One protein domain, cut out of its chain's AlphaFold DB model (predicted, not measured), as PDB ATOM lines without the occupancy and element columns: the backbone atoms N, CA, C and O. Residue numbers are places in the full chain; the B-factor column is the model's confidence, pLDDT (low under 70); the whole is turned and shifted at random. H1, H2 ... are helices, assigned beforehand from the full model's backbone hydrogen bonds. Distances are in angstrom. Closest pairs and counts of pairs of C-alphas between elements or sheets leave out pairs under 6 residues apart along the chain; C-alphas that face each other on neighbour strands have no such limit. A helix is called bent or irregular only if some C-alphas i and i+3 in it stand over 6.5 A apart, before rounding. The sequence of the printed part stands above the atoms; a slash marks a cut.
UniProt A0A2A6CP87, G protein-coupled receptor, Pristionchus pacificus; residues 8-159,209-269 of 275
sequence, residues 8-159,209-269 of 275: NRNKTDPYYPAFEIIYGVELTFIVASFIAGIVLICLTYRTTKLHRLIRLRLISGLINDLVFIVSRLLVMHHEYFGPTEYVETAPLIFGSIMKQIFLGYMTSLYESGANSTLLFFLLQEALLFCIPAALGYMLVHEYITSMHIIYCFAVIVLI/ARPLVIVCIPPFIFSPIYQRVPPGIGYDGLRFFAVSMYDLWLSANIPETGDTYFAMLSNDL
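This is residues 8 to 159 and 209 to 269 of the 275 residues of the protein "G protein-coupled receptor" of Pristionchus pacificus (UniProt A0A2A6CP87). Seven helices, H2 to H8, make an elongated up-and-down bundle, each running against the one before it, and side by side they go round in a loose ring: H2, H3, H4, H5, H6, H7, H8 and back to H2. The ring is slack at H6; short H1 lies across one end, and H9 runs on past the end of H8. The printed part has 213 residues with nine named helices, H1 to H9 in order, and no named strand: the class is all helix. It is compact, with a radius of gyration of the C-alphas of 18.7 A, and spans 58 by 35 by 32 A.

Find C-alpha 9 at (231.263, 171.893, 213.611), where H1, residues 9 to 15, begins. H2 takes residues 18 to 46 over 42.4 A. Next look for H3, residues 52 to 81, 43.6 A long, and H4, residues 90 to 106. H5, residues 115 to 140, begins with C-alpha 115 at (239.092, 192.887, 262.256) and runs 38.1 A. H6 is residues 146 to 159, H7 residues 209 to 228, H8 residues 236 to 252. H9, residues 256 to 269, ends at C-alpha 269, (251.931, 173.874, 258.451). H1 and H7 are irregular, but only just: C-alphas 11 and 14, and C-alphas 215 and 218, are 6.9 A apart.

Start at the hub, H3. It touches H2 in a hairpin, closest C-alphas Gly 37 and Leu 62 at 6.1 A, at a shallow tilt of 23 degrees. With residues 61 to 75 alone it touches H4, another hairpin, closest C-alphas Ser 71 and Gly 95 at 4.6 A. H4 and H5 form a hairpin too, closest C-alphas Ile 97 and Gly 136 at 5.1 A. H6 and H7 are close but not clearly touching, closest C-alphas Ile 150 and Phe 220 at 7.6 A. H7, with residues 218 to 226 alone, touches H8 in a hairpin, closest C-alphas Tyr 226 and Arg 239 at 4.9 A. H2, with residues 19 to 30 alone, touches H8, closest C-alphas Glu 26 and Leu 248 at 5.3 A. H3 and H9 are near each other; H3 and H5 are apart. Every O i to N i+4 pair is within hydrogen-bond range in H2, H3, H4, H6, H8 and H9; H5 has 19 of 22, H7 13 of 16, and H1 1 of 3, beside 2 of 4 O i to N i+3 pairs.

The farthest C-alphas, Asn 115 and Gly 234, are 60.2 A apart. Residues 160 to 208 are not printed, and C-alphas 159 and 209 are 14.3 A apart across the cut. Of the links printed whole, none is long. Look for pLDDT under 70 at 49 residues, among them 99 to 122 and 254 to 269.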
ATOM      1  N   ASN A   8     231.926 176.406 214.938       88.38
ATOM      2  CA  ASN A   8     230.798 175.546 214.646       88.38
ATOM      3  C   ASN A   8     231.396 174.329 213.956       88.38
ATOM      4  O   ASN A   8     232.311 174.496 213.140       88.38
ATOM      5  N   ARG A   9     230.869 173.144 214.255       90.06
ATOM      6  CA  ARG A   9     231.263 171.893 213.611       90.06
ATOM      7  C   ARG A   9     231.419 172.012 212.091       90.06
ATOM      8  O   ARG A   9     232.452 171.643 211.550       90.06
ATOM      9  N   ASN A  10     230.488 172.674 211.409       91.44
ATOM     10  CA  ASN A  10     230.546 172.828 209.952       91.44
ATOM     11  C   ASN A  10     231.775 173.623 209.463       91.44
ATOM     12  O   ASN A  10     232.185 173.484 208.312       91.44
ATOM     13  N   LYS A  11     232.366 174.474 210.315       89.75
ATOM     14  CA  LYS A  11     233.603 175.217 210.016       89.75
ATOM     15  C   LYS A  11     234.863 174.424 210.371       89.75
ATOM     16  O   LYS A  11     235.914 174.696 209.795       89.75
ATOM     17  N   THR A  12     234.775 173.497 211.323       93.31
ATOM     18  CA  THR A  12     235.915 172.718 211.826       93.31
ATOM     19  C   THR A  12     236.042 171.340 211.171       93.31
ATOM     20  O   THR A  12     237.160 170.833 211.087       93.31
ATOM     21  N   ASP A  13     234.960 170.784 210.618       95.19
ATOM     22  CA  ASP A  13     234.920 169.498 209.903       95.19
ATOM     23  C   ASP A  13     236.004 169.347 208.810       95.19
ATOM     24  O   ASP A  13     236.623 168.281 208.739       95.19
ATOM     25  N   PRO A  14     236.338 170.377 208.000       96.44
ATOM     26  CA  PRO A  14     237.413 170.268 207.006       96.44
ATOM     27  C   PRO A  14     238.803 169.984 207.595       96.44
ATOM     28  O   PRO A  14     239.703 169.564 206.873       96.44
ATOM     29  N   TYR A  15     238.994 170.225 208.893       95.25
ATOM     30  CA  TYR A  15     240.257 170.042 209.607       95.25
ATOM     31  C   TYR A  15     240.269 168.768 210.469       95.25
ATOM     32  O   TYR A  15     241.079 168.642 211.394       95.25
ATOM     33  N   TYR A  16     239.370 167.819 210.198       94.31
ATOM     34  CA  TYR A  16     239.393 166.501 210.824       94.31
ATOM     35  C   TYR A  16     240.755 165.807 210.598       94.31
ATOM     36  O   TYR A  16     241.263 165.823 209.473       94.31
ATOM     37  N   PRO A  17     241.374 165.183 211.625       96.50
ATOM     38  CA  PRO A  17     240.845 164.899 212.968       96.50
ATOM     39  C   PRO A  17     241.255 165.904 214.063       96.50
ATOM     40  O   PRO A  17     241.000 165.661 215.240       96.50
ATOM     41  N   ALA A  18     241.919 167.011 213.720       95.75
ATOM     42  CA  ALA A  18     242.600 167.854 214.705       95.75
ATOM     43  C   ALA A  18     241.655 168.439 215.771       95.75
ATOM     44  O   ALA A  18     241.964 168.382 216.959       95.75
ATOM     45  N   PHE A  19     240.491 168.959 215.369       93.19
ATOM     46  CA  PHE A  19     239.545 169.589 216.300       93.19
ATOM     47  C   PHE A  19     238.817 168.575 217.190       93.19
ATOM     48  O   PHE A  19     238.589 168.869 218.357       93.19
ATOM     49  N   GLU A  20     238.550 167.359 216.704       94.50
ATOM     50  CA  GLU A  20     237.974 166.282 217.527       94.50
ATOM     51  C   GLU A  20     238.924 165.871 218.659       94.50
ATOM     52  O   GLU A  20     238.499 165.650 219.794       94.50
ATOM     53  N   ILE A  21     240.233 165.841 218.381       96.19
ATOM     54  CA  ILE A  21     241.248 165.604 219.412       96.19
ATOM     55  C   ILE A  21     241.244 166.752 220.427       96.19
ATOM     56  O   ILE A  21     241.254 166.489 221.627       96.19
ATOM     57  N   ILE A  22     241.194 168.011 219.974       94.75
ATOM     58  CA  ILE A  22     241.156 169.177 220.873       94.75
ATOM     59  C   ILE A  22     239.919 169.127 221.780       94.75
ATOM     60  O   ILE A  22     240.067 169.253 222.994       94.75
ATOM     61  N   TYR A  23     238.733 168.865 221.226       93.19
ATOM     62  CA  TYR A  23     237.495 168.728 221.996       93.19
ATOM     63  C   TYR A  23     237.547 167.559 222.986       93.19
ATOM     64  O   TYR A  23     237.131 167.704 224.135       93.19
ATOM     65  N   GLY A  24     238.105 166.412 222.588       95.19
ATOM     66  CA  GLY A  24     238.289 165.269 223.485       95.19
ATOM     67  C   GLY A  24     239.221 165.580 224.662       95.19
ATOM     68  O   GLY A  24     238.919 165.237 225.810       95.19
ATOM     69  N   VAL A  25     240.336 166.271 224.401       95.06
ATOM     70  CA  VAL A  25     241.267 166.719 225.449       95.06
ATOM     71  C   VAL A  25     240.601 167.760 226.351       95.06
ATOM     72  O   VAL A  25     240.719 167.674 227.573       95.06
ATOM     73  N   GLU A  26     239.854 168.701 225.779       92.25
ATOM     74  CA  GLU A  26     239.122 169.711 226.538       92.25
ATOM     75  C   GLU A  26     238.102 169.082 227.495       92.25
ATOM     76  O   GLU A  26     238.112 169.384 228.690       92.25
ATOM     77  N   LEU A  27     237.274 168.155 227.005       93.94
ATOM     78  CA  LEU A  27     236.303 167.435 227.830       93.94
ATOM     79  C   LEU A  27     236.992 166.667 228.964       93.94
ATOM     80  O   LEU A  27     236.504 166.659 230.095       93.94
ATOM     81  N   THR A  28     238.146 166.059 228.677       94.00
ATOM     82  CA  THR A  28     238.945 165.353 229.684       94.00
ATOM     83  C   THR A  28     239.396 166.303 230.795       94.00
ATOM     84  O   THR A  28     239.265 165.959 231.971       94.00
ATOM     85  N   PHE A  29     239.860 167.513 230.454       91.19
ATOM     86  CA  PHE A  29     240.210 168.526 231.452       91.19
ATOM     87  C   PHE A  29     238.998 168.985 232.262       91.19
ATOM     88  O   PHE A  29     239.075 168.999 233.486       91.19
ATOM     89  N   ILE A  30     237.863 169.269 231.618       90.19
ATOM     90  CA  ILE A  30     236.627 169.686 232.301       90.19
ATOM     91  C   ILE A  30     236.193 168.634 233.337       90.19
ATOM     92  O   ILE A  30     235.907 168.973 234.488       90.19
ATOM     93  N   VAL A  31     236.184 167.351 232.959       91.44
ATOM     94  CA  VAL A  31     235.820 166.247 233.860       91.44
ATOM     95  C   VAL A  31     236.840 166.097 234.991       91.44
ATOM     96  O   VAL A  31     236.450 165.974 236.155       91.44
ATOM     97  N   ALA A  32     238.138 166.147 234.682       90.31
ATOM     98  CA  ALA A  32     239.193 166.060 235.689       90.31
ATOM     99  C   ALA A  32     239.098 167.202 236.713       90.31
ATOM    100  O   ALA A  32     239.175 166.958 237.918       90.31
ATOM    101  N   SER A  33     238.859 168.430 236.253       88.00
ATOM    102  CA  SER A  33     238.688 169.606 237.104       88.00
ATOM    103  C   SER A  33     237.432 169.534 237.965       88.00
ATOM    104  O   SER A  33     237.478 169.916 239.132       88.00
ATOM    105  N   PHE A  34     236.332 168.986 237.444       89.00
ATOM    106  CA  PHE A  34     235.122 168.751 238.231       89.00
ATOM    107  C   PHE A  34     235.373 167.760 239.376       89.00
ATOM    108  O   PHE A  34     235.023 168.032 240.527       89.00
ATOM    109  N   ILE A  35     236.045 166.640 239.084       89.88
ATOM    110  CA  ILE A  35     236.419 165.641 240.096       89.88
ATOM    111  C   ILE A  35     237.369 166.260 241.131       89.88
ATOM    112  O   ILE A  35     237.135 166.124 242.334       89.88
ATOM    113  N   ALA A  36     238.406 166.973 240.683       86.75
ATOM    114  CA  ALA A  36     239.357 167.649 241.561       86.75
ATOM    115  C   ALA A  36     238.661 168.672 242.473       86.75
ATOM    116  O   ALA A  36     238.906 168.681 243.680       86.75
ATOM    117  N   GLY A  37     237.735 169.468 241.931       85.69
ATOM    118  CA  GLY A  37     236.933 170.425 242.692       85.69
ATOM    119  C   GLY A  37     236.128 169.753 243.805       85.69
ATOM    120  O   GLY A  37     236.200 170.181 244.957       85.69
ATOM    121  N   ILE A  38     235.438 168.645 243.510       87.44
ATOM    122  CA  ILE A  38     234.695 167.874 244.522       87.44
ATOM    123  C   ILE A  38     235.634 167.352 245.616       87.44
ATOM    124  O   ILE A  38     235.346 167.519 246.805       87.44
ATOM    125  N   VAL A  39     236.774 166.762 245.239       88.19
ATOM    126  CA  VAL A  39     237.761 166.256 246.206       88.19
ATOM    127  C   VAL A  39     238.267 167.388 247.105       88.19
ATOM    128  O   VAL A  39     238.307 167.227 248.326       88.19
ATOM    129  N   LEU A  40     238.588 168.552 246.536       85.69
ATOM    130  CA  LEU A  40     239.039 169.722 247.290       85.69
ATOM    131  C   LEU A  40     237.964 170.253 248.244       85.69
ATOM    132  O   LEU A  40     238.296 170.592 249.384       85.69
ATOM    133  N   ILE A  41     236.687 170.277 247.842       85.25
ATOM    134  CA  ILE A  41     235.571 170.642 248.733       85.25
ATOM    135  C   ILE A  41     235.514 169.668 249.919       85.25
ATOM    136  O   ILE A  41     235.479 170.103 251.075       85.25
ATOM    137  N   CYS A  42     235.572 168.359 249.658       88.00
ATOM    138  CA  CYS A  42     235.548 167.334 250.703       88.00
ATOM    139  C   CYS A  42     236.740 167.456 251.671       88.00
ATOM    140  O   CYS A  42     236.558 167.399 252.892       88.00
ATOM    141  N   LEU A  43     237.956 167.667 251.150       86.00
ATOM    142  CA  LEU A  43     239.165 167.860 251.961       86.00
ATOM    143  C   LEU A  43     239.095 169.145 252.796       86.00
ATOM    144  O   LEU A  43     239.433 169.141 253.986       86.00
ATOM    145  N   THR A  44     238.601 170.234 252.205       83.88
ATOM    146  CA  THR A  44     238.431 171.525 252.887       83.88
ATOM    147  C   THR A  44     237.418 171.413 254.024       83.88
ATOM    148  O   THR A  44     237.661 171.929 255.117       83.88
ATOM    149  N   TYR A  45     236.317 170.685 253.812       84.50
ATOM    150  CA  TYR A  45     235.301 170.455 254.838       84.50
ATOM    151  C   TYR A  45     235.845 169.644 256.023       84.50
ATOM    152  O   TYR A  45     235.569 169.963 257.181       84.50
ATOM    153  N   ARG A  46     236.685 168.636 255.751       87.44
ATOM    154  CA  ARG A  46     237.277 167.771 256.784       87.44
ATOM    155  C   ARG A  46     238.355 168.469 257.621       87.44
ATOM    156  O   ARG A  46     238.621 168.056 258.751       87.44
ATOM    157  N   THR A  47     238.982 169.523 257.102       84.25
ATOM    158  CA  THR A  47     240.119 170.170 257.767       84.25
ATOM    159  C   THR A  47     239.653 171.134 258.862       84.25
ATOM    160  O   THR A  47     239.455 172.326 258.637       84.25
ATOM    161  N   THR A  48     239.519 170.639 260.096       78.19
ATOM    162  CA  THR A  48     239.058 171.422 261.261       78.19
ATOM    163  C   THR A  48     240.059 172.461 261.773       78.19
ATOM    164  O   THR A  48     239.665 173.331 262.550       78.19
ATOM    165  N   LYS A  49     241.315 172.429 261.310       78.88
ATOM    166  CA  LYS A  49     242.385 173.345 261.746       78.88
ATOM    167  C   LYS A  49     242.523 174.621 260.909       78.88
ATOM    168  O   LYS A  49     243.210 175.540 261.338       78.88
ATOM    169  N   LEU A  50     241.887 174.706 259.738       70.00
ATOM    170  CA  LEU A  50     241.974 175.907 258.899       70.00
ATOM    171  C   LEU A  50     241.154 177.052 259.493       70.00
ATOM    172  O   LEU A  50     240.026 176.830 259.948       70.00
ATOM    173  N   HIS A  51     241.683 178.273 259.431       75.81
ATOM    174  CA  HIS A  51     240.957 179.473 259.836       75.81
ATOM    175  C   HIS A  51     239.656 179.617 259.026       75.81
ATOM    176  O   HIS A  51     239.611 179.311 257.831       75.81
ATOM    177  N   ARG A  52     238.577 180.081 259.670       69.88
ATOM    178  CA  ARG A  52     237.231 180.133 259.065       69.88
ATOM    179  C   ARG A  52     237.198 180.936 257.759       69.88
ATOM    180  O   ARG A  52     236.501 180.538 256.831       69.88
ATOM    181  N   LEU A  53     237.968 182.025 257.676       67.31
ATOM    182  CA  LEU A  53     238.046 182.872 256.477       67.31
ATOM    183  C   LEU A  53     238.673 182.141 255.283       67.31
ATOM    184  O   LEU A  53     238.136 182.221 254.182       67.31
ATOM    185  N   ILE A  54     239.743 181.373 255.512       71.31
ATOM    186  CA  ILE A  54     240.396 180.579 254.461       71.31
ATOM    187  C   ILE A  54     239.400 179.573 253.883       71.31
ATOM    188  O   ILE A  54     239.277 179.451 252.669       71.31
ATOM    189  N   ARG A  55     238.630 178.893 254.745       75.62
ATOM    190  CA  ARG A  55     237.630 177.913 254.292       75.62
ATOM    191  C   ARG A  55     236.526 178.551 253.471       75.62
ATOM    192  O   ARG A  55     236.204 178.032 252.412       75.62
ATOM    193  N   LEU A  56     235.955 179.662 253.947       70.19
ATOM    194  CA  LEU A  56     234.897 180.365 253.218       70.19
ATOM    195  C   LEU A  56     235.381 180.761 251.822       70.19
ATOM    196  O   LEU A  56     234.646 180.631 250.848       70.19
ATOM    197  N   ARG A  57     236.635 181.199 251.723       74.88
ATOM    198  CA  ARG A  57     237.213 181.594 250.453       74.88
ATOM    199  C   ARG A  57     237.463 180.423 249.519       74.88
ATOM    200  O   ARG A  57     237.050 180.502 248.373       74.88
ATOM    201  N   LEU A  58     238.080 179.349 250.012       78.12
ATOM    202  CA  LEU A  58     238.268 178.129 249.229       78.12
ATOM    203  C   LEU A  58     236.923 177.611 248.710       78.12
ATOM    204  O   LEU A  58     236.807 177.301 247.534       78.12
ATOM    205  N   ILE A  59     235.890 177.600 249.555       77.69
ATOM    206  CA  ILE A  59     234.537 177.191 249.158       77.69
ATOM    207  C   ILE A  59     233.959 178.140 248.102       77.69
ATOM    208  O   ILE A  59     233.412 177.669 247.114       77.69
ATOM    209  N   SER A  60     234.088 179.458 248.281       77.62
ATOM    210  CA  SER A  60     233.608 180.451 247.307       77.62
ATOM    211  C   SER A  60     234.273 180.276 245.939       77.62
ATOM    212  O   SER A  60     233.587 180.266 244.919       77.62
ATOM    213  N   GLY A  61     235.592 180.063 245.921       79.75
ATOM    214  CA  GLY A  61     236.331 179.759 244.700       79.75
ATOM    215  C   GLY A  61     235.833 178.486 244.046       79.75
ATOM    216  O   GLY A  61     235.379 178.531 242.915       79.75
ATOM    217  N   LEU A  62     235.763 177.391 244.802       82.69
ATOM    218  CA  LEU A  62     235.283 176.107 244.290       82.69
ATOM    219  C   LEU A  62     233.849 176.190 243.739       82.69
ATOM    220  O   LEU A  62     233.542 175.545 242.742       82.69
ATOM    221  N   ILE A  63     232.968 176.996 244.341       81.19
ATOM    222  CA  ILE A  63     231.623 177.239 243.801       81.19
ATOM    223  C   ILE A  63     231.704 177.969 242.457       81.19
ATOM    224  O   ILE A  63     231.050 177.543 241.505       81.19
ATOM    225  N   ASN A  64     232.499 179.038 242.354       79.94
ATOM    226  CA  ASN A  64     232.689 179.745 241.086       79.94
ATOM    227  C   ASN A  64     233.277 178.825 240.007       79.94
ATOM    228  O   ASN A  64     232.801 178.852 238.872       79.94
ATOM    229  N   ASP A  65     234.234 177.970 240.366       82.19
ATOM    230  CA  ASP A  65     234.861 176.998 239.467       82.19
ATOM    231  C   ASP A  65     233.829 175.989 238.948       82.19
ATOM    232  O   ASP A  65     233.769 175.717 237.751       82.19
ATOM    233  N   LEU A  66     232.955 175.478 239.821       84.81
ATOM    234  CA  LEU A  66     231.871 174.575 239.427       84.81
ATOM    235  C   LEU A  66     230.879 175.251 238.474       84.81
ATOM    236  O   LEU A  66     230.490 174.652 237.470       84.81
ATOM    237  N   VAL A  67     230.486 176.497 238.751       84.56
ATOM    238  CA  VAL A  67     229.600 177.251 237.849       84.56
ATOM    239  C   VAL A  67     230.295 177.506 236.505       84.56
ATOM    240  O   VAL A  67     229.659 177.383 235.455       84.56
ATOM    241  N   PHE A  68     231.599 177.788 236.512       84.00
ATOM    242  CA  PHE A  68     232.395 177.938 235.296       84.00
ATOM    243  C   PHE A  68     232.445 176.639 234.474       84.00
ATOM    244  O   PHE A  68     232.143 176.676 233.280       84.00
ATOM    245  N   ILE A  69     232.716 175.490 235.101       86.69
ATOM    246  CA  ILE A  69     232.699 174.161 234.459       86.69
ATOM    247  C   ILE A  69     231.348 173.900 233.782       86.69
ATOM    248  O   ILE A  69     231.307 173.534 232.605       86.69
ATOM    249  N   VAL A  70     230.238 174.130 234.493       87.69
ATOM    250  CA  VAL A  70     228.885 173.952 233.939       87.69
ATOM    251  C   VAL A  70     228.674 174.867 232.738       87.69
ATOM    252  O   VAL A  70     228.178 174.429 231.700       87.69
ATOM    253  N   SER A  71     229.096 176.126 232.846       84.50
ATOM    254  CA  SER A  71     228.988 177.060 231.732       84.50
ATOM    255  C   SER A  71     229.804 176.629 230.512       84.50
ATOM    256  O   SER A  71     229.341 176.788 229.384       84.50
ATOM    257  N   ARG A  72     230.977 176.018 230.716       85.19
ATOM    258  CA  ARG A  72     231.829 175.543 229.626       85.19
ATOM    259  C   ARG A  72     231.248 174.314 228.936       85.19
ATOM    260  O   ARG A  72     231.281 174.257 227.711       85.19
ATOM    261  N   LEU A  73     230.635 173.394 229.682       89.50
ATOM    262  CA  LEU A  73     229.887 172.271 229.102       89.50
ATOM    263  C   LEU A  73     228.739 172.753 228.206       89.50
ATOM    264  O   LEU A  73     228.531 172.197 227.128       89.50
ATOM    265  N   LEU A  74     228.023 173.806 228.616       88.38
ATOM    266  CA  LEU A  74     226.962 174.407 227.801       88.38
ATOM    267  C   LEU A  74     227.510 175.036 226.514       88.38
ATOM    268  O   LEU A  74     226.919 174.847 225.451       88.38
ATOM    269  N   VAL A  75     228.640 175.748 226.599       85.50
ATOM    270  CA  VAL A  75     229.313 176.318 225.420       85.50
ATOM    271  C   VAL A  75     229.761 175.206 224.471       85.50
ATOM    272  O   VAL A  75     229.411 175.249 223.298       85.50
ATOM    273  N   MET A  76     230.424 174.165 224.977       89.19
ATOM    274  CA  MET A  76     230.896 173.036 224.170       89.19
ATOM    275  C   MET A  76     229.739 172.280 223.497       89.19
ATOM    276  O   MET A  76     229.811 171.934 222.317       89.19
ATOM    277  N   HIS A  77     228.630 172.073 224.214       90.44
ATOM    278  CA  HIS A  77     227.418 171.495 223.635       90.44
ATOM    279  C   HIS A  77     226.887 172.352 222.475       90.44
ATOM    280  O   HIS A  77     226.482 171.821 221.442       90.44
ATOM    281  N   HIS A  78     226.902 173.677 222.626       86.75
ATOM    282  CA  HIS A  78     226.466 174.598 221.580       86.75
ATOM    283  C   HIS A  78     227.462 174.686 220.406       86.75
ATOM    284  O   HIS A  78     227.041 174.844 219.263       86.75
ATOM    285  N   GLU A  79     228.765 174.553 220.636       86.88
ATOM    286  CA  GLU A  79     229.780 174.476 219.571       86.88
ATOM    287  C   GLU A  79     229.582 173.234 218.688       86.88
ATOM    288  O   GLU A  79     229.719 173.311 217.463       86.88
ATOM    289  N   TYR A  80     229.200 172.107 219.302       89.69
ATOM    290  CA  TYR A  80     229.057 170.824 218.613       89.69
ATOM    291  C   TYR A  80     227.680 170.608 217.964       89.69
ATOM    292  O   TYR A  80     227.603 170.133 216.832       89.69
ATOM    293  N   PHE A  81     226.594 170.943 218.670       90.50
ATOM    294  CA  PHE A  81     225.212 170.693 218.226       90.50
ATOM    295  C   PHE A  81     224.439 171.963 217.845       90.50
ATOM    296  O   PHE A  81     223.304 171.871 217.377       90.50
ATOM    297  N   GLY A  82     225.001 173.147 218.093       85.50
ATOM    298  CA  GLY A  82     224.298 174.409 217.891       85.50
ATOM    299  C   GLY A  82     224.109 174.784 216.417       85.50
ATOM    300  O   GLY A  82     224.805 174.278 215.531       85.50
ATOM    301  N   PRO A  83     223.169 175.705 216.140       83.12
ATOM    302  CA  PRO A  83     222.903 176.181 214.789       83.12
ATOM    303  C   PRO A  83     224.140 176.840 214.158       83.12
ATOM    304  O   PRO A  83     224.997 177.412 214.836       83.12
ATOM    305  N   THR A  84     224.225 176.755 212.829       76.56
ATOM    306  CA  THR A  84     225.265 177.406 212.011       76.56
ATOM    307  C   THR A  84     225.143 178.913 211.970       76.56
ATOM    308  O   THR A  84     226.138 179.613 211.769       76.56
ATOM    309  N   GLU A  85     223.919 179.401 212.120       75.06
ATOM    310  CA  GLU A  85     223.618 180.819 212.121       75.06
ATOM    311  C   GLU A  85     223.941 181.444 213.476       75.06
ATOM    312  O   GLU A  85     223.977 180.785 214.516       75.06
ATOM    313  N   TYR A  86     224.222 182.741 213.438       65.69
ATOM    314  CA  TYR A  86     224.541 183.526 214.614       65.69
ATOM    315  C   TYR A  86     223.332 183.570 215.552       65.69
ATOM    316  O   TYR A  86     222.344 184.238 215.252       65.69
ATOM    317  N   VAL A  87     223.407 182.867 216.683       68.12
ATOM    318  CA  VAL A  87     222.368 182.919 217.715       68.12
ATOM    319  C   VAL A  87     223.007 183.237 219.060       68.12
ATOM    320  O   VAL A  87     223.734 182.425 219.636       68.12
ATOM    321  N   GLU A  88     222.713 184.427 219.574       69.44
ATOM    322  CA  GLU A  88     222.999 184.797 220.957       69.44
ATOM    323  C   GLU A  88     221.956 184.146 221.863       69.44
ATOM    324  O   GLU A  88     220.827 184.618 221.999       69.44
ATOM    325  N   THR A  89     222.312 183.019 222.470       72.75
ATOM    326  CA  THR A  89     221.439 182.362 223.443       72.75
ATOM    327  C   THR A  89     221.790 182.820 224.861       72.75
ATOM    328  O   THR A  89     222.957 183.027 225.203       72.75
ATOM    329  N   ALA A  90     220.781 182.962 225.729       71.19
ATOM    330  CA  ALA A  90     220.979 183.329 227.137       71.19
ATOM    331  C   ALA A  90     222.027 182.461 227.885       71.19
ATOM    332  O   ALA A  90     222.785 183.020 228.681       71.19
ATOM    333  N   PRO A  91     222.157 181.141 227.622       71.25
ATOM    334  CA  PRO A  91     223.223 180.315 228.193       71.25
ATOM    335  C   PRO A  91     224.642 180.755 227.799       71.25
ATOM    336  O   PRO A  91     225.538 180.714 228.641       71.25
ATOM    337  N   LEU A  92     224.858 181.213 226.558       69.19
ATOM    338  CA  LEU A  92     226.164 181.708 226.095       69.19
ATOM    339  C   LEU A  92     226.524 183.039 226.767       69.19
ATOM    340  O   LEU A  92     227.664 183.240 227.195       69.19
ATOM    341  N   ILE A  93     225.532 183.923 226.920       72.88
ATOM    342  CA  ILE A  93     225.670 185.186 227.657       72.88
ATOM    343  C   ILE A  93     226.053 184.906 229.111       72.88
ATOM    344  O   ILE A  93     227.050 185.435 229.608       72.88
ATOM    345  N   PHE A  94     225.304 184.026 229.775       73.19
ATOM    346  CA  PHE A  94     225.588 183.629 231.149       73.19
ATOM    347  C   PHE A  94     226.985 183.015 231.279       73.19
ATOM    348  O   PHE A  94     227.752 183.412 232.157       73.19
ATOM    349  N   GLY A  95     227.358 182.102 230.379       69.25
ATOM    350  CA  GLY A  95     228.648 181.432 230.461       69.25
ATOM    351  C   GLY A  95     229.842 182.352 230.264       69.25
ATOM    352  O   GLY A  95     230.843 182.225 230.967       69.25
ATOM    353  N   SER A  96     229.736 183.350 229.390       65.94
ATOM    354  CA  SER A  96     230.831 184.301 229.218       65.94
ATOM    355  C   SER A  96     230.878 185.374 230.321       65.94
ATOM    356  O   SER A  96     231.977 185.784 230.704       65.94
ATOM    357  N   ILE A  97     229.753 185.728 230.962       73.50
ATOM    358  CA  ILE A  97     229.787 186.482 232.233       73.50
ATOM    359  C   ILE A  97     230.512 185.666 233.315       73.50
ATOM    360  O   ILE A  97     231.427 186.179 233.960       73.50
ATOM    361  N   MET A  98     230.168 184.384 233.468       74.38
ATOM    362  CA  MET A  98     230.806 183.499 234.449       74.38
ATOM    363  C   MET A  98     232.299 183.299 234.185       74.38
ATOM    364  O   MET A  98     233.093 183.327 235.121       74.38
ATOM    365  N   LYS A  99     232.707 183.185 232.919       65.56
ATOM    366  CA  LYS A  99     234.117 183.146 232.512       65.56
ATOM    367  C   LYS A  99     234.883 184.394 232.948       65.56
ATOM    368  O   LYS A  99     235.999 184.268 233.446       65.56
ATOM    369  N   GLN A 100     234.304 185.585 232.780       67.44
ATOM    370  CA  GLN A 100     234.943 186.830 233.223       67.44
ATOM    371  C   GLN A 100     235.027 186.906 234.750       67.44
ATOM    372  O   GLN A 100     236.073 187.269 235.284       67.44
ATOM    373  N   ILE A 101     233.962 186.507 235.453       69.19
ATOM    374  CA  ILE A 101     233.942 186.419 236.919       69.19
ATOM    375  C   ILE A 101     235.035 185.472 237.418       69.19
ATOM    376  O   ILE A 101     235.801 185.852 238.301       69.19
ATOM    377  N   PHE A 102     235.146 184.277 236.837       61.97
ATOM    378  CA  PHE A 102     236.162 183.289 237.199       61.97
ATOM    379  C   PHE A 102     237.578 183.819 236.941       61.97
ATOM    380  O   PHE A 102     238.422 183.793 237.833       61.97
ATOM    381  N   LEU A 103     237.831 184.390 235.759       57.88
ATOM    382  CA  LEU A 103     239.147 184.935 235.415       57.88
ATOM    383  C   LEU A 103     239.538 186.108 236.327       57.88
ATOM    384  O   LEU A 103     240.696 186.226 236.719       57.88
ATOM    385  N   GLY A 104     238.562 186.929 236.722       59.03
ATOM    386  CA  GLY A 104     238.722 187.918 237.779       59.03
ATOM    387  C   GLY A 104     239.089 187.270 239.105       59.03
ATOM    388  O   GLY A 104     240.149 187.574 239.651       59.03
ATOM    389  N   TYR A 105     238.257 186.343 239.585       59.72
ATOM    390  CA  TYR A 105     238.410 185.621 240.852       59.72
ATOM    391  C   TYR A 105     239.810 185.014 241.027       59.72
ATOM    392  O   TYR A 105     240.461 185.236 242.050       59.72
ATOM    393  N   MET A 106     240.328 184.352 239.990       51.75
ATOM    394  CA  MET A 106     241.657 183.727 239.986       51.75
ATOM    395  C   MET A 106     242.799 184.717 240.278       51.75
ATOM    396  O   MET A 106     243.834 184.329 240.820       51.75
ATOM    397  N   THR A 107     242.617 186.008 239.985       50.94
ATOM    398  CA  THR A 107     243.628 187.052 240.230       50.94
ATOM    399  C   THR A 107     243.588 187.667 241.639       50.94
ATOM    400  O   THR A 107     244.499 188.413 241.996       50.94
ATOM    401  N   SER A 108     242.584 187.354 242.473       51.25
ATOM    402  CA  SER A 108     242.260 188.114 243.705       51.25
ATOM    403  C   SER A 108     242.873 187.614 245.001       51.25
ATOM    404  O   SER A 108     242.716 188.246 246.055       51.25
ATOM    405  N   LEU A 109     243.507 186.449 244.975       50.44
ATOM    406  CA  LEU A 109     243.646 185.651 246.181       50.44
ATOM    407  C   LEU A 109     244.679 186.241 247.186       50.44
ATOM    408  O   LEU A 109     245.881 186.048 247.053       50.44
ATOM    409  N   TYR A 110     244.199 186.991 248.197       50.16
ATOM    410  CA  TYR A 110     244.921 187.568 249.351       50.16
ATOM    411  C   TYR A 110     244.411 187.161 250.764       50.16
ATOM    412  O   TYR A 110     243.212 187.047 250.977       50.16
ATOM    413  N   GLU A 111     245.281 187.034 251.769       38.38
ATOM    414  CA  GLU A 111     244.925 186.795 253.186       38.38
ATOM    415  C   GLU A 111     245.545 187.875 254.102       38.38
ATOM    416  O   GLU A 111     246.570 188.434 253.751       38.38
ATOM    417  N   SER A 112     244.947 188.246 255.241       45.47
ATOM    418  CA  SER A 112     245.579 189.087 256.286       45.47
ATOM    419  C   SER A 112     244.680 189.155 257.527       45.47
ATOM    420  O   SER A 112     243.455 189.201 257.416       45.47
ATOM    421  N   GLY A 113     245.279 189.106 258.718       45.09
ATOM    422  CA  GLY A 113     244.581 188.999 259.996       45.09
ATOM    423  C   GLY A 113     244.499 190.320 260.760       45.09
ATOM    424  O   GLY A 113     245.450 190.721 261.417       45.09
ATOM    425  N   ALA A 114     243.328 190.962 260.748       43.41
ATOM    426  CA  ALA A 114     242.820 191.874 261.790       43.41
ATOM    427  C   ALA A 114     241.342 192.229 261.515       43.41
ATOM    428  O   ALA A 114     240.924 192.261 260.366       43.41
ATOM    429  N   ASN A 115     240.520 192.586 262.506       55.16
ATOM    430  CA  ASN A 115     239.092 192.887 262.256       55.16
ATOM    431  C   ASN A 115     238.838 194.048 261.260       55.16
ATOM    432  O   ASN A 115     237.803 194.056 260.602       55.16
ATOM    433  N   SER A 116     239.788 194.979 261.065       54.06
ATOM    434  CA  SER A 116     239.701 196.003 260.002       54.06
ATOM    435  C   SER A 116     240.085 195.485 258.607       54.06
ATOM    436  O   SER A 116     239.796 196.136 257.608       54.06
ATOM    437  N   THR A 117     240.729 194.321 258.518       56.00
ATOM    438  CA  THR A 117     241.092 193.685 257.245       56.00
ATOM    439  C   THR A 117     239.924 192.925 256.630       56.00
ATOM    440  O   THR A 117     239.864 192.856 255.415       56.00
ATOM    441  N   LEU A 118     238.940 192.445 257.406       55.47
ATOM    442  CA  LEU A 118     237.758 191.769 256.847       55.47
ATOM    443  C   LEU A 118     236.979 192.693 255.902       55.47
ATOM    444  O   LEU A 118     236.617 192.280 254.808       55.47
ATOM    445  N   LEU A 119     236.786 193.958 256.288       61.16
ATOM    446  CA  LEU A 119     236.162 194.952 255.414       61.16
ATOM    447  C   LEU A 119     237.006 195.208 254.159       61.16
ATOM    448  O   LEU A 119     236.459 195.280 253.066       61.16
ATOM    449  N   PHE A 120     238.329 195.306 254.311       63.19
ATOM    450  CA  PHE A 120     239.244 195.424 253.175       63.19
ATOM    451  C   PHE A 120     239.146 194.210 252.239       63.19
ATOM    452  O   PHE A 120     239.096 194.392 251.031       63.19
ATOM    453  N   PHE A 121     239.025 192.993 252.776       60.62
ATOM    454  CA  PHE A 121     238.813 191.767 252.004       60.62
ATOM    455  C   PHE A 121     237.486 191.754 251.281       60.62
ATOM    456  O   PHE A 121     237.445 191.443 250.099       60.62
ATOM    457  N   LEU A 122     236.411 192.091 251.986       67.00
ATOM    458  CA  LEU A 122     235.084 192.139 251.400       67.00
ATOM    459  C   LEU A 122     235.047 193.178 250.281       67.00
ATOM    460  O   LEU A 122     234.522 192.890 249.216       67.00
ATOM    461  N   LEU A 123     235.667 194.343 250.487       70.88
ATOM    462  CA  LEU A 123     235.791 195.374 249.463       70.88
ATOM    463  C   LEU A 123     236.663 194.909 248.292       70.88
ATOM    464  O   LEU A 123     236.293 195.132 247.147       70.88
ATOM    465  N   GLN A 124     237.797 194.261 248.554       73.81
ATOM    466  CA  GLN A 124     238.687 193.751 247.513       73.81
ATOM    467  C   GLN A 124     238.003 192.662 246.680       73.81
ATOM    468  O   GLN A 124     238.043 192.737 245.456       73.81
ATOM    469  N   GLU A 125     237.352 191.686 247.316       67.44
ATOM    470  CA  GLU A 125     236.578 190.645 246.631       67.44
ATOM    471  C   GLU A 125     235.382 191.238 245.886       67.44
ATOM    472  O   GLU A 125     235.135 190.873 244.743       67.44
ATOM    473  N   ALA A 126     234.673 192.203 246.480       76.75
ATOM    474  CA  ALA A 126     233.572 192.884 245.809       76.75
ATOM    475  C   ALA A 126     234.058 193.649 244.576       76.75
ATOM    476  O   ALA A 126     233.480 193.499 243.508       76.75
ATOM    477  N   LEU A 127     235.140 194.428 244.681       79.69
ATOM    478  CA  LEU A 127     235.733 195.128 243.537       79.69
ATOM    479  C   LEU A 127     236.138 194.147 242.445       79.69
ATOM    480  O   LEU A 127     235.899 194.386 241.263       79.69
ATOM    481  N   LEU A 128     236.725 193.032 242.849       73.69
ATOM    482  CA  LEU A 128     237.225 192.041 241.927       73.69
ATOM    483  C   LEU A 128     236.121 191.176 241.311       73.69
ATOM    484  O   LEU A 128     236.311 190.670 240.216       73.69
ATOM    485  N   PHE A 129     234.957 191.057 241.937       76.81
ATOM    486  CA  PHE A 129     233.770 190.489 241.305       76.81
ATOM    487  C   PHE A 129     233.080 191.516 240.391       76.81
ATOM    488  O   PHE A 129     232.714 191.210 239.257       76.81
ATOM    489  N   CYS A 130     232.950 192.760 240.857       85.00
ATOM    490  CA  CYS A 130     232.248 193.829 240.153       85.00
ATOM    491  C   CYS A 130     232.952 194.253 238.859       85.00
ATOM    492  O   CYS A 130     232.271 194.474 237.860       85.00
ATOM    493  N   ILE A 131     234.285 194.366 238.844       86.69
ATOM    494  CA  ILE A 131     235.026 194.831 237.658       86.69
ATOM    495  C   ILE A 131     234.864 193.859 236.471       86.69
ATOM    496  O   ILE A 131     234.403 194.302 235.419       86.69
ATOM    497  N   PRO A 132     235.168 192.551 236.586       83.25
ATOM    498  CA  PRO A 132     234.967 191.599 235.499       83.25
ATOM    499  C   PRO A 132     233.497 191.390 235.153       83.25
ATOM    500  O   PRO A 132     233.193 191.212 233.979       83.25
ATOM    501  N   ALA A 133     232.577 191.443 236.126       82.12
ATOM    502  CA  ALA A 133     231.145 191.370 235.836       82.12
ATOM    503  C   ALA A 133     230.687 192.563 234.981       82.12
ATOM    504  O   ALA A 133     229.989 192.374 233.986       82.12
ATOM    505  N   ALA A 134     231.136 193.780 235.309       88.69
ATOM    506  CA  ALA A 134     230.859 194.976 234.519       88.69
ATOM    507  C   ALA A 134     231.502 194.902 233.124       88.69
ATOM    508  O   ALA A 134     230.834 195.190 232.134       88.69
ATOM    509  N   LEU A 135     232.762 194.464 233.022       85.50
ATOM    510  CA  LEU A 135     233.435 194.265 231.733       85.50
ATOM    511  C   LEU A 135     232.747 193.183 230.893       85.50
ATOM    512  O   LEU A 135     232.566 193.364 229.694       85.50
ATOM    513  N   GLY A 136     232.327 192.084 231.520       81.50
ATOM    514  CA  GLY A 136     231.546 191.024 230.896       81.50
ATOM    515  C   GLY A 136     230.233 191.566 230.351       81.50
ATOM    516  O   GLY A 136     229.973 191.420 229.163       81.50
ATOM    517  N   TYR A 137     229.462 192.279 231.172       86.38
ATOM    518  CA  TYR A 137     228.216 192.926 230.760       86.38
ATOM    519  C   TYR A 137     228.414 193.899 229.588       86.38
ATOM    520  O   TYR A 137     227.666 193.846 228.609       86.38
ATOM    521  N   MET A 138     229.436 194.759 229.658       88.31
ATOM    522  CA  MET A 138     229.761 195.702 228.584       88.31
ATOM    523  C   MET A 138     230.175 194.990 227.293       88.31
ATOM    524  O   MET A 138     229.887 195.476 226.203       88.31
ATOM    525  N   LEU A 139     230.849 193.848 227.406       81.94
ATOM    526  CA  LEU A 139     231.258 193.030 226.270       81.94
ATOM    527  C   LEU A 139     230.079 192.279 225.638       81.94
ATOM    528  O   LEU A 139     230.127 192.060 224.428       81.94
ATOM    529  N   VAL A 140     229.073 191.868 226.434       79.62
ATOM    530  CA  VAL A 140     227.822 191.245 225.942       79.62
ATOM    531  C   VAL A 140     227.090 192.236 225.058       79.62
ATOM    532  O   VAL A 140     226.766 191.925 223.925       79.62
ATOM    533  N   HIS A 141     226.874 193.446 225.572       83.62
ATOM    534  CA  HIS A 141     226.100 194.492 224.902       83.62
ATOM    535  C   HIS A 141     226.923 195.276 223.871       83.62
ATOM    536  O   HIS A 141     226.554 196.385 223.498       83.62
ATOM    537  N   GLU A 142     228.074 194.732 223.468       84.50
ATOM    538  CA  GLU A 142     228.981 195.294 222.463       84.50
ATOM    539  C   GLU A 142     229.480 196.730 222.726       84.50
ATOM    540  O   GLU A 142     230.104 197.337 221.856       84.50
ATOM    541  N   TYR A 143     229.312 197.264 223.942       91.12
ATOM    542  CA  TYR A 143     229.833 198.580 224.328       91.12
ATOM    543  C   TYR A 143     231.363 198.628 224.305       91.12
ATOM    544  O   TYR A 143     231.953 199.679 224.057       91.12
ATOM    545  N   ILE A 144     232.014 197.492 224.576       89.94
ATOM    546  CA  ILE A 144     233.468 197.346 224.499       89.94
ATOM    547  C   ILE A 144     233.849 196.162 223.616       89.94
ATOM    548  O   ILE A 144     233.235 195.094 223.648       89.94
ATOM    549  N   THR A 145     234.924 196.321 222.845       87.75
ATOM    550  CA  THR A 145     235.492 195.195 222.094       87.75
ATOM    551  C   THR A 145     236.414 194.356 222.978       87.75
ATOM    552  O   THR A 145     236.939 194.808 223.996       87.75
ATOM    553  N   SER A 146     236.670 193.124 222.553       81.38
ATOM    554  CA  SER A 146     237.606 192.212 223.213       81.38
ATOM    555  C   SER A 146     239.023 192.782 223.333       81.38
ATOM    556  O   SER A 146     239.675 192.566 224.352       81.38
ATOM    557  N   MET A 147     239.480 193.550 222.337       85.44
ATOM    558  CA  MET A 147     240.770 194.249 222.390       85.44
ATOM    559  C   MET A 147     240.837 195.255 223.538       85.44
ATOM    560  O   MET A 147     241.859 195.336 224.213       85.44
ATOM    561  N   HIS A 148     239.756 195.999 223.797       89.81
ATOM    562  CA  HIS A 148     239.733 196.980 224.884       89.81
ATOM    563  C   HIS A 148     239.925 196.312 226.249       89.81
ATOM    564  O   HIS A 148     240.652 196.845 227.083       89.81
ATOM    565  N   ILE A 149     239.351 195.122 226.458       86.06
ATOM    566  CA  ILE A 149     239.550 194.343 227.691       86.06
ATOM    567  C   ILE A 149     241.008 193.903 227.829       86.06
ATOM    568  O   ILE A 149     241.593 194.051 228.899       86.06
ATOM    569  N   ILE A 150     241.611 193.407 226.745       84.88
ATOM    570  CA  ILE A 150     243.023 192.995 226.724       84.88
ATOM    571  C   ILE A 150     243.925 194.184 227.069       84.88
ATOM    572  O   ILE A 150     244.808 194.051 227.916       84.88
ATOM    573  N   TYR A 151     243.681 195.356 226.475       87.38
ATOM    574  CA  TYR A 151     244.429 196.573 226.791       87.38
ATOM    575  C   TYR A 151     244.206 197.036 228.232       87.38
ATOM    576  O   TYR A 151     245.171 197.388 228.905       87.38
ATOM    577  N   CYS A 152     242.970 196.988 228.732       89.31
ATOM    578  CA  CYS A 152     242.655 197.318 230.120       89.31
ATOM    579  C   CYS A 152     243.439 196.421 231.090       89.31
ATOM    580  O   CYS A 152     244.127 196.925 231.979       89.31
ATOM    581  N   PHE A 153     243.428 195.105 230.865       84.81
ATOM    582  CA  PHE A 153     244.184 194.163 231.685       84.81
ATOM    583  C   PHE A 153     245.695 194.393 231.578       84.81
ATOM    584  O   PHE A 153     246.387 194.410 232.595       84.81
ATOM    585  N   ALA A 154     246.214 194.629 230.371       85.44
ATOM    586  CA  ALA A 154     247.628 194.929 230.166       85.44
ATOM    587  C   ALA A 154     248.061 196.188 230.936       85.44
ATOM    588  O   ALA A 154     249.110 196.173 231.578       85.44
ATOM    589  N   VAL A 155     247.243 197.247 230.941       88.38
ATOM    590  CA  VAL A 155     247.492 198.473 231.719       88.38
ATOM    591  C   VAL A 155     247.463 198.190 233.224       88.38
ATOM    592  O   VAL A 155     248.361 198.635 233.940       88.38
ATOM    593  N   ILE A 156     246.489 197.411 233.707       86.44
ATOM    594  CA  ILE A 156     246.406 197.014 235.122       86.44
ATOM    595  C   ILE A 156     247.665 196.250 235.542       86.44
ATOM    596  O   ILE A 156     248.252 196.572 236.574       86.44
ATOM    597  N   VAL A 157     248.127 195.285 234.742       85.25
ATOM    598  CA  VAL A 157     249.356 194.525 235.024       85.25
ATOM    599  C   VAL A 157     250.588 195.428 234.968       85.25
ATOM    600  O   VAL A 157     251.437 195.365 235.862       85.25
ATOM    601  N   LEU A 158     250.674 196.298 233.957       87.75
ATOM    602  CA  LEU A 158     251.798 197.209 233.751       87.75
ATOM    603  C   LEU A 158     251.949 198.218 234.894       87.75
ATOM    604  O   LEU A 158     253.074 198.569 235.229       87.75
ATOM    605  N   ILE A 159     250.852 198.671 235.504       88.06
ATOM    606  CA  ILE A 159     250.872 199.590 236.654       88.06
ATOM    607  C   ILE A 159     251.001 198.813 237.974       88.06
ATOM    608  O   ILE A 159     251.789 199.177 238.852       88.06
ATOM    609  N   ALA A 209     251.958 185.162 242.117       78.81
ATOM    610  CA  ALA A 209     251.949 185.992 240.917       78.81
ATOM    611  C   ALA A 209     252.754 185.372 239.766       78.81
ATOM    612  O   ALA A 209     252.394 185.534 238.608       78.81
ATOM    613  N   ARG A 210     253.844 184.650 240.062       81.44
ATOM    614  CA  ARG A 210     254.674 184.013 239.029       81.44
ATOM    615  C   ARG A 210     253.916 182.955 238.207       81.44
ATOM    616  O   ARG A 210     253.915 183.110 236.987       81.44
ATOM    617  N   PRO A 211     253.317 181.903 238.801       80.06
ATOM    618  CA  PRO A 211     252.524 180.944 238.041       80.06
ATOM    619  C   PRO A 211     251.331 181.626 237.377       80.06
ATOM    620  O   PRO A 211     251.102 181.384 236.204       80.06
ATOM    621  N   LEU A 212     250.672 182.581 238.045       77.69
ATOM    622  CA  LEU A 212     249.553 183.310 237.447       77.69
ATOM    623  C   LEU A 212     249.947 184.066 236.168       77.69
ATOM    624  O   LEU A 212     249.248 183.985 235.164       77.69
ATOM    625  N   VAL A 213     251.095 184.751 236.158       81.69
ATOM    626  CA  VAL A 213     251.602 185.418 234.947       81.69
ATOM    627  C   VAL A 213     251.881 184.406 233.842       81.69
ATOM    628  O   VAL A 213     251.499 184.656 232.705       81.69
ATOM    629  N   ILE A 214     252.511 183.270 234.164       83.62
ATOM    630  CA  ILE A 214     252.760 182.195 233.190       83.62
ATOM    631  C   ILE A 214     251.432 181.695 232.618       83.62
ATOM    632  O   ILE A 214     251.310 181.544 231.404       83.62
ATOM    633  N   VAL A 215     250.429 181.536 233.480       82.94
ATOM    634  CA  VAL A 215     249.102 181.062 233.104       82.94
ATOM    635  C   VAL A 215     248.360 182.050 232.200       82.94
ATOM    636  O   VAL A 215     247.603 181.658 231.313       82.94
ATOM    637  N   CYS A 216     248.590 183.348 232.369       82.12
ATOM    638  CA  CYS A 216     247.977 184.365 231.524       82.12
ATOM    639  C   CYS A 216     248.597 184.449 230.118       82.12
ATOM    640  O   CYS A 216     247.921 184.923 229.206       82.12
ATOM    641  N   ILE A 217     249.845 184.009 229.909       86.88
ATOM    642  CA  ILE A 217     250.559 184.201 228.633       86.88
ATOM    643  C   ILE A 217     249.791 183.624 227.429       86.88
ATOM    644  O   ILE A 217     249.601 184.369 226.465       86.88
ATOM    645  N   PRO A 218     249.309 182.365 227.433       90.94
ATOM    646  CA  PRO A 218     248.668 181.806 226.242       90.94
ATOM    647  C   PRO A 218     247.388 182.551 225.820       90.94
ATOM    648  O   PRO A 218     247.262 182.858 224.633       90.94
ATOM    649  N   PRO A 219     246.496 182.975 226.741       85.69
ATOM    650  CA  PRO A 219     245.388 183.876 226.440       85.69
ATOM    651  C   PRO A 219     245.806 185.161 225.724       85.69
ATOM    652  O   PRO A 219     245.153 185.569 224.761       85.69
ATOM    653  N   PHE A 220     246.915 185.771 226.159       86.38
ATOM    654  CA  PHE A 220     247.474 186.981 225.548       86.38
ATOM    655  C   PHE A 220     248.124 186.740 224.184       86.38
ATOM    656  O   PHE A 220     248.275 187.692 223.425       86.38
ATOM    657  N   ILE A 221     248.489 185.502 223.851       91.19
ATOM    658  CA  ILE A 221     249.052 185.147 222.543       91.19
ATOM    659  C   ILE A 221     247.937 184.766 221.567       91.19
ATOM    660  O   ILE A 221     247.831 185.344 220.485       91.19
ATOM    661  N   PHE A 222     247.080 183.815 221.940       92.25
ATOM    662  CA  PHE A 222     246.084 183.247 221.031       92.25
ATOM    663  C   PHE A 222     244.968 184.228 220.675       92.25
ATOM    664  O   PHE A 222     244.525 184.270 219.525       92.25
ATOM    665  N   SER A 223     244.541 185.062 221.624       87.31
ATOM    666  CA  SER A 223     243.445 185.995 221.377       87.31
ATOM    667  C   SER A 223     243.781 187.074 220.331       87.31
ATOM    668  O   SER A 223     243.000 187.245 219.388       87.31
ATOM    669  N   PRO A 224     244.936 187.769 220.397       90.25
ATOM    670  CA  PRO A 224     245.327 188.690 219.334       90.25
ATOM    671  C   PRO A 224     245.529 188.010 217.980       90.25
ATOM    672  O   PRO A 224     245.155 188.605 216.972       90.25
ATOM    673  N   ILE A 225     246.067 186.782 217.935       93.50
ATOM    674  CA  ILE A 225     246.208 186.022 216.678       93.50
ATOM    675  C   ILE A 225     244.833 185.843 216.027       93.50
ATOM    676  O   ILE A 225     244.659 186.207 214.865       93.50
ATOM    677  N   TYR A 226     243.836 185.381 216.788       91.75
ATOM    678  CA  TYR A 226     242.472 185.221 216.284       91.75
ATOM    679  C   TYR A 226     241.877 186.524 215.730       91.75
ATOM    680  O   TYR A 226     241.210 186.518 214.697       91.75
ATOM    681  N   GLN A 227     242.100 187.642 216.423       88.88
ATOM    682  CA  GLN A 227     241.491 188.927 216.075       88.88
ATOM    683  C   GLN A 227     242.211 189.659 214.939       88.88
ATOM    684  O   GLN A 227     241.600 190.485 214.265       88.88
ATOM    685  N   ARG A 228     243.509 189.404 214.741       92.62
ATOM    686  CA  ARG A 228     244.319 190.058 213.704       92.62
ATOM    687  C   ARG A 228     244.285 189.326 212.368       92.62
ATOM    688  O   ARG A 228     244.524 189.975 211.355       92.62
ATOM    689  N   VAL A 229     244.001 188.024 212.353       93.69
ATOM    690  CA  VAL A 229     243.846 187.249 211.115       93.69
ATOM    691  C   VAL A 229     242.434 187.480 210.554       93.69
ATOM    692  O   VAL A 229     241.462 187.038 211.172       93.69
ATOM    693  N   PRO A 230     242.275 188.181 209.415       93.44
ATOM    694  CA  PRO A 230     240.957 188.420 208.835       93.44
ATOM    695  C   PRO A 230     240.342 187.117 208.287       93.44
ATOM    696  O   PRO A 230     241.075 186.212 207.891       93.44
ATOM    697  N   PRO A 231     239.001 186.990 208.255       92.19
ATOM    698  CA  PRO A 231     238.336 185.865 207.593       92.19
ATOM    699  C   PRO A 231     238.621 185.828 206.087       92.19
ATOM    700  O   PRO A 231     238.684 186.879 205.450       92.19
ATOM    701  N   GLY A 232     238.699 184.627 205.507       92.94
ATOM    702  CA  GLY A 232     238.621 184.428 204.052       92.94
ATOM    703  C   GLY A 232     239.915 184.683 203.271       92.94
ATOM    704  O   GLY A 232     239.897 184.667 202.044       92.94
ATOM    705  N   ILE A 233     241.047 184.882 203.953       94.38
ATOM    706  CA  ILE A 233     242.371 185.032 203.316       94.38
ATOM    707  C   ILE A 233     243.130 183.701 203.153       94.38
ATOM    708  O   ILE A 233     244.320 183.704 202.851       94.38
ATOM    709  N   GLY A 234     242.479 182.563 203.420       94.44
ATOM    710  CA  GLY A 234     243.091 181.226 203.376       94.44
ATOM    711  C   GLY A 234     243.795 180.782 204.668       94.44
ATOM    712  O   GLY A 234     244.228 179.639 204.760       94.44
ATOM    713  N   TYR A 235     243.859 181.638 205.694       95.69
ATOM    714  CA  TYR A 235     244.417 181.321 207.022       95.69
ATOM    715  C   TYR A 235     243.342 181.019 208.082       95.69
ATOM    716  O   TYR A 235     243.596 181.120 209.286       95.69
ATOM    717  N   ASP A 236     242.134 180.636 207.661       93.38
ATOM    718  CA  ASP A 236     241.020 180.369 208.579       93.38
ATOM    719  C   ASP A 236     241.332 179.209 209.544       93.38
ATOM    720  O   ASP A 236     240.951 179.264 210.711       93.38
ATOM    721  N   GLY A 237     242.127 178.222 209.117       94.44
ATOM    722  CA  GLY A 237     242.583 177.127 209.979       94.44
ATOM    723  C   GLY A 237     243.414 177.605 211.171       94.44
ATOM    724  O   GLY A 237     243.145 177.208 212.303       94.44
ATOM    725  N   LEU A 238     244.364 178.526 210.953       95.69
ATOM    726  CA  LEU A 238     245.155 179.132 212.037       95.69
ATOM    727  C   LEU A 238     244.258 179.927 212.991       95.69
ATOM    728  O   LEU A 238     244.439 179.887 214.209       95.69
ATOM    729  N   ARG A 239     243.278 180.641 212.434       93.19
ATOM    730  CA  ARG A 239     242.321 181.433 213.199       93.19
ATOM    731  C   ARG A 239     241.457 180.544 214.106       93.19
ATOM    732  O   ARG A 239     241.357 180.826 215.298       93.19
ATOM    733  N   PHE A 240     240.878 179.464 213.580       93.44
ATOM    734  CA  PHE A 240     240.082 178.514 214.369       93.44
ATOM    735  C   PHE A 240     240.934 177.742 215.379       93.44
ATOM    736  O   PHE A 240     240.506 177.542 216.518       93.44
ATOM    737  N   PHE A 241     242.161 177.381 215.003       94.75
ATOM    738  CA  PHE A 241     243.119 176.762 215.912       94.75
ATOM    739  C   PHE A 241     243.442 177.676 217.098       94.75
ATOM    740  O   PHE A 241     243.399 177.227 218.239       94.75
ATOM    741  N   ALA A 242     243.691 178.970 216.866       94.56
ATOM    742  CA  ALA A 242     243.972 179.923 217.939       94.56
ATOM    743  C   ALA A 242     242.809 180.040 218.941       94.56
ATOM    744  O   ALA A 242     243.051 180.039 220.146       94.56
ATOM    745  N   VAL A 243     241.554 180.087 218.475       90.69
ATOM    746  CA  VAL A 243     240.382 180.093 219.379       90.69
ATOM    747  C   VAL A 243     240.279 178.793 220.156       90.69
ATOM    748  O   VAL A 243     240.093 178.831 221.364       90.69
ATOM    749  N   SER A 244     240.459 177.656 219.487       91.94
ATOM    750  CA  SER A 244     240.352 176.346 220.138       91.94
ATOM    751  C   SER A 244     241.437 176.155 221.193       91.94
ATOM    752  O   SER A 244     241.165 175.651 222.272       91.94
ATOM    753  N   MET A 245     242.661 176.618 220.926       94.25
ATOM    754  CA  MET A 245     243.748 176.603 221.907       94.25
ATOM    755  C   MET A 245     243.502 177.572 223.065       94.25
ATOM    756  O   MET A 245     243.832 177.253 224.203       94.25
ATOM    757  N   TYR A 246     242.924 178.744 222.795       89.88
ATOM    758  CA  TYR A 246     242.513 179.694 223.829       89.88
ATOM    759  C   TYR A 246     241.457 179.090 224.765       89.88
ATOM    760  O   TYR A 246     241.547 179.234 225.983       89.88
ATOM    761  N   ASP A 247     240.492 178.381 224.198       87.75
ATOM    762  CA  ASP A 247     239.410 177.733 224.923       87.75
ATOM    763  C   ASP A 247     239.869 176.484 225.686       87.75
ATOM    764  O   ASP A 247     239.623 176.376 226.889       87.75
ATOM    765  N   LEU A 248     240.662 175.622 225.044       89.69
ATOM    766  CA  LEU A 248     241.335 174.497 225.688       89.69
ATOM    767  C   LEU A 248     242.173 174.966 226.881       89.69
ATOM    768  O   LEU A 248     242.147 174.351 227.946       89.69
ATOM    769  N   TRP A 249     242.901 176.070 226.716       89.56
ATOM    770  CA  TRP A 249     243.702 176.654 227.782       89.56
ATOM    771  C   TRP A 249     242.847 177.081 228.978       89.56
ATOM    772  O   TRP A 249     243.224 176.844 230.124       89.56
ATOM    773  N   LEU A 250     241.684 177.686 228.745       82.25
ATOM    774  CA  LEU A 250     240.777 178.068 229.830       82.25
ATOM    775  C   LEU A 250     240.247 176.853 230.589       82.25
ATOM    776  O   LEU A 250     240.170 176.898 231.815       82.25
ATOM    777  N   SER A 251     239.954 175.767 229.878       85.00
ATOM    778  CA  SER A 251     239.543 174.495 230.476       85.00
ATOM    779  C   SER A 251     240.684 173.819 231.249       85.00
ATOM    780  O   SER A 251     240.448 173.223 232.296       85.00
ATOM    781  N   ALA A 252     241.934 173.968 230.798       85.31
ATOM    782  CA  ALA A 252     243.107 173.385 231.451       85.31
ATOM    783  C   ALA A 252     243.524 174.085 232.760       85.31
ATOM    784  O   ALA A 252     244.155 173.451 233.598       85.31
ATOM    785  N   ASN A 253     243.188 175.366 232.964       75.19
ATOM    786  CA  ASN A 253     243.648 176.147 234.130       75.19
ATOM    787  C   ASN A 253     242.737 176.093 235.361       75.19
ATOM    788  O   ASN A 253     243.001 176.762 236.357       75.19
ATOM    789  N   ILE A 254     241.680 175.287 235.317       63.16
ATOM    790  CA  ILE A 254     240.759 175.104 236.441       63.16
ATOM    791  C   ILE A 254     241.405 174.376 237.653       63.16
ATOM    792  O   ILE A 254     241.066 174.727 238.779       63.16
ATOM    793  N   PRO A 255     242.339 173.403 237.518       51.78
ATOM    794  CA  PRO A 255     242.863 172.663 238.671       51.78
ATOM    795  C   PRO A 255     244.077 173.296 239.386       51.78
ATOM    796  O   PRO A 255     244.315 172.980 240.553       51.78
ATOM    797  N   GLU A 256     244.850 174.192 238.754       52.84
ATOM    798  CA  GLU A 256     246.132 174.658 239.329       52.84
ATOM    799  C   GLU A 256     245.986 175.543 240.581       52.84
ATOM    800  O   GLU A 256     246.913 175.632 241.398       52.84
ATOM    801  N   THR A 257     244.829 176.166 240.806       52.00
ATOM    802  CA  THR A 257     244.590 176.930 242.038       52.00
ATOM    803  C   THR A 257     244.647 176.038 243.268       52.00
ATOM    804  O   THR A 257     245.324 176.396 244.232       52.00
ATOM    805  N   GLY A 258     244.028 174.855 243.231       50.56
ATOM    806  CA  GLY A 258     243.975 173.936 244.371       50.56
ATOM    807  C   GLY A 258     245.355 173.482 244.847       50.56
ATOM    808  O   GLY A 258     245.662 173.573 246.040       50.56
ATOM    809  N   ASP A 259     246.214 173.075 243.912       48.56
ATOM    810  CA  ASP A 259     247.549 172.552 244.217       48.56
ATOM    811  C   ASP A 259     248.504 173.638 244.710       48.56
ATOM    812  O   ASP A 259     249.308 173.399 245.615       48.56
ATOM    813  N   THR A 260     248.378 174.864 244.198       52.97
ATOM    814  CA  THR A 260     249.197 175.986 244.674       52.97
ATOM    815  C   THR A 260     248.853 176.342 246.128       52.97
ATOM    816  O   THR A 260     249.761 176.586 246.931       52.97
ATOM    817  N   TYR A 261     247.566 176.281 246.507       51.25
ATOM    818  CA  TYR A 261     247.136 176.432 247.906       51.25
ATOM    819  C   TYR A 261     247.583 175.270 248.780       51.25
ATOM    820  O   TYR A 261     248.084 175.506 249.878       51.25
ATOM    821  N   PHE A 262     247.461 174.029 248.307       51.06
ATOM    822  CA  PHE A 262     247.894 172.852 249.062       51.06
ATOM    823  C   PHE A 262     249.414 172.824 249.275       51.06
ATOM    824  O   PHE A 262     249.892 172.487 250.363       51.06
ATOM    825  N   ALA A 263     250.191 173.241 248.277       55.53
ATOM    826  CA  ALA A 263     251.642 173.353 248.374       55.53
ATOM    827  C   ALA A 263     252.083 174.500 249.301       55.53
ATOM    828  O   ALA A 263     253.104 174.372 249.985       55.53
ATOM    829  N   MET A 264     251.338 175.610 249.361       53.75
ATOM    830  CA  MET A 264     251.574 176.671 250.349       53.75
ATOM    831  C   MET A 264     251.199 176.219 251.763       53.75
ATOM    832  O   MET A 264     252.037 176.277 252.661       53.75
ATOM    833  N   LEU A 265     249.993 175.678 251.940       53.62
ATOM    834  CA  LEU A 265     249.490 175.215 253.233       53.62
ATOM    835  C   LEU A 265     250.347 174.091 253.823       53.62
ATOM    836  O   LEU A 265     250.618 174.114 255.020       53.62
ATOM    837  N   SER A 266     250.815 173.133 253.015       55.81
ATOM    838  CA  SER A 266     251.680 172.056 253.521       55.81
ATOM    839  C   SER A 266     253.074 172.550 253.917       55.81
ATOM    840  O   SER A 266     253.621 172.083 254.913       55.81
ATOM    841  N   ASN A 267     253.639 173.530 253.204       57.22
ATOM    842  CA  ASN A 267     254.946 174.092 253.553       57.22
ATOM    843  C   ASN A 267     254.902 174.956 254.821       57.22
ATOM    844  O   ASN A 267     255.873 174.940 255.583       57.22
ATOM    845  N   ASP A 268     253.803 175.675 255.057       55.16
ATOM    846  CA  ASP A 268     253.649 176.539 256.233       55.16
ATOM    847  C   ASP A 268     253.161 175.772 257.474       55.16
ATOM    848  O   ASP A 268     253.621 176.050 258.579       55.16
ATOM    849  N   LEU A 269     252.319 174.740 257.325       49.97
ATOM    850  CA  LEU A 269     251.931 173.874 258.451       49.97
ATOM    851  C   LEU A 269     253.086 172.999 258.958       49.97
ATOM    852  O   LEU A 269     253.082 172.614 260.127       49.97
TER     853      LEU A 269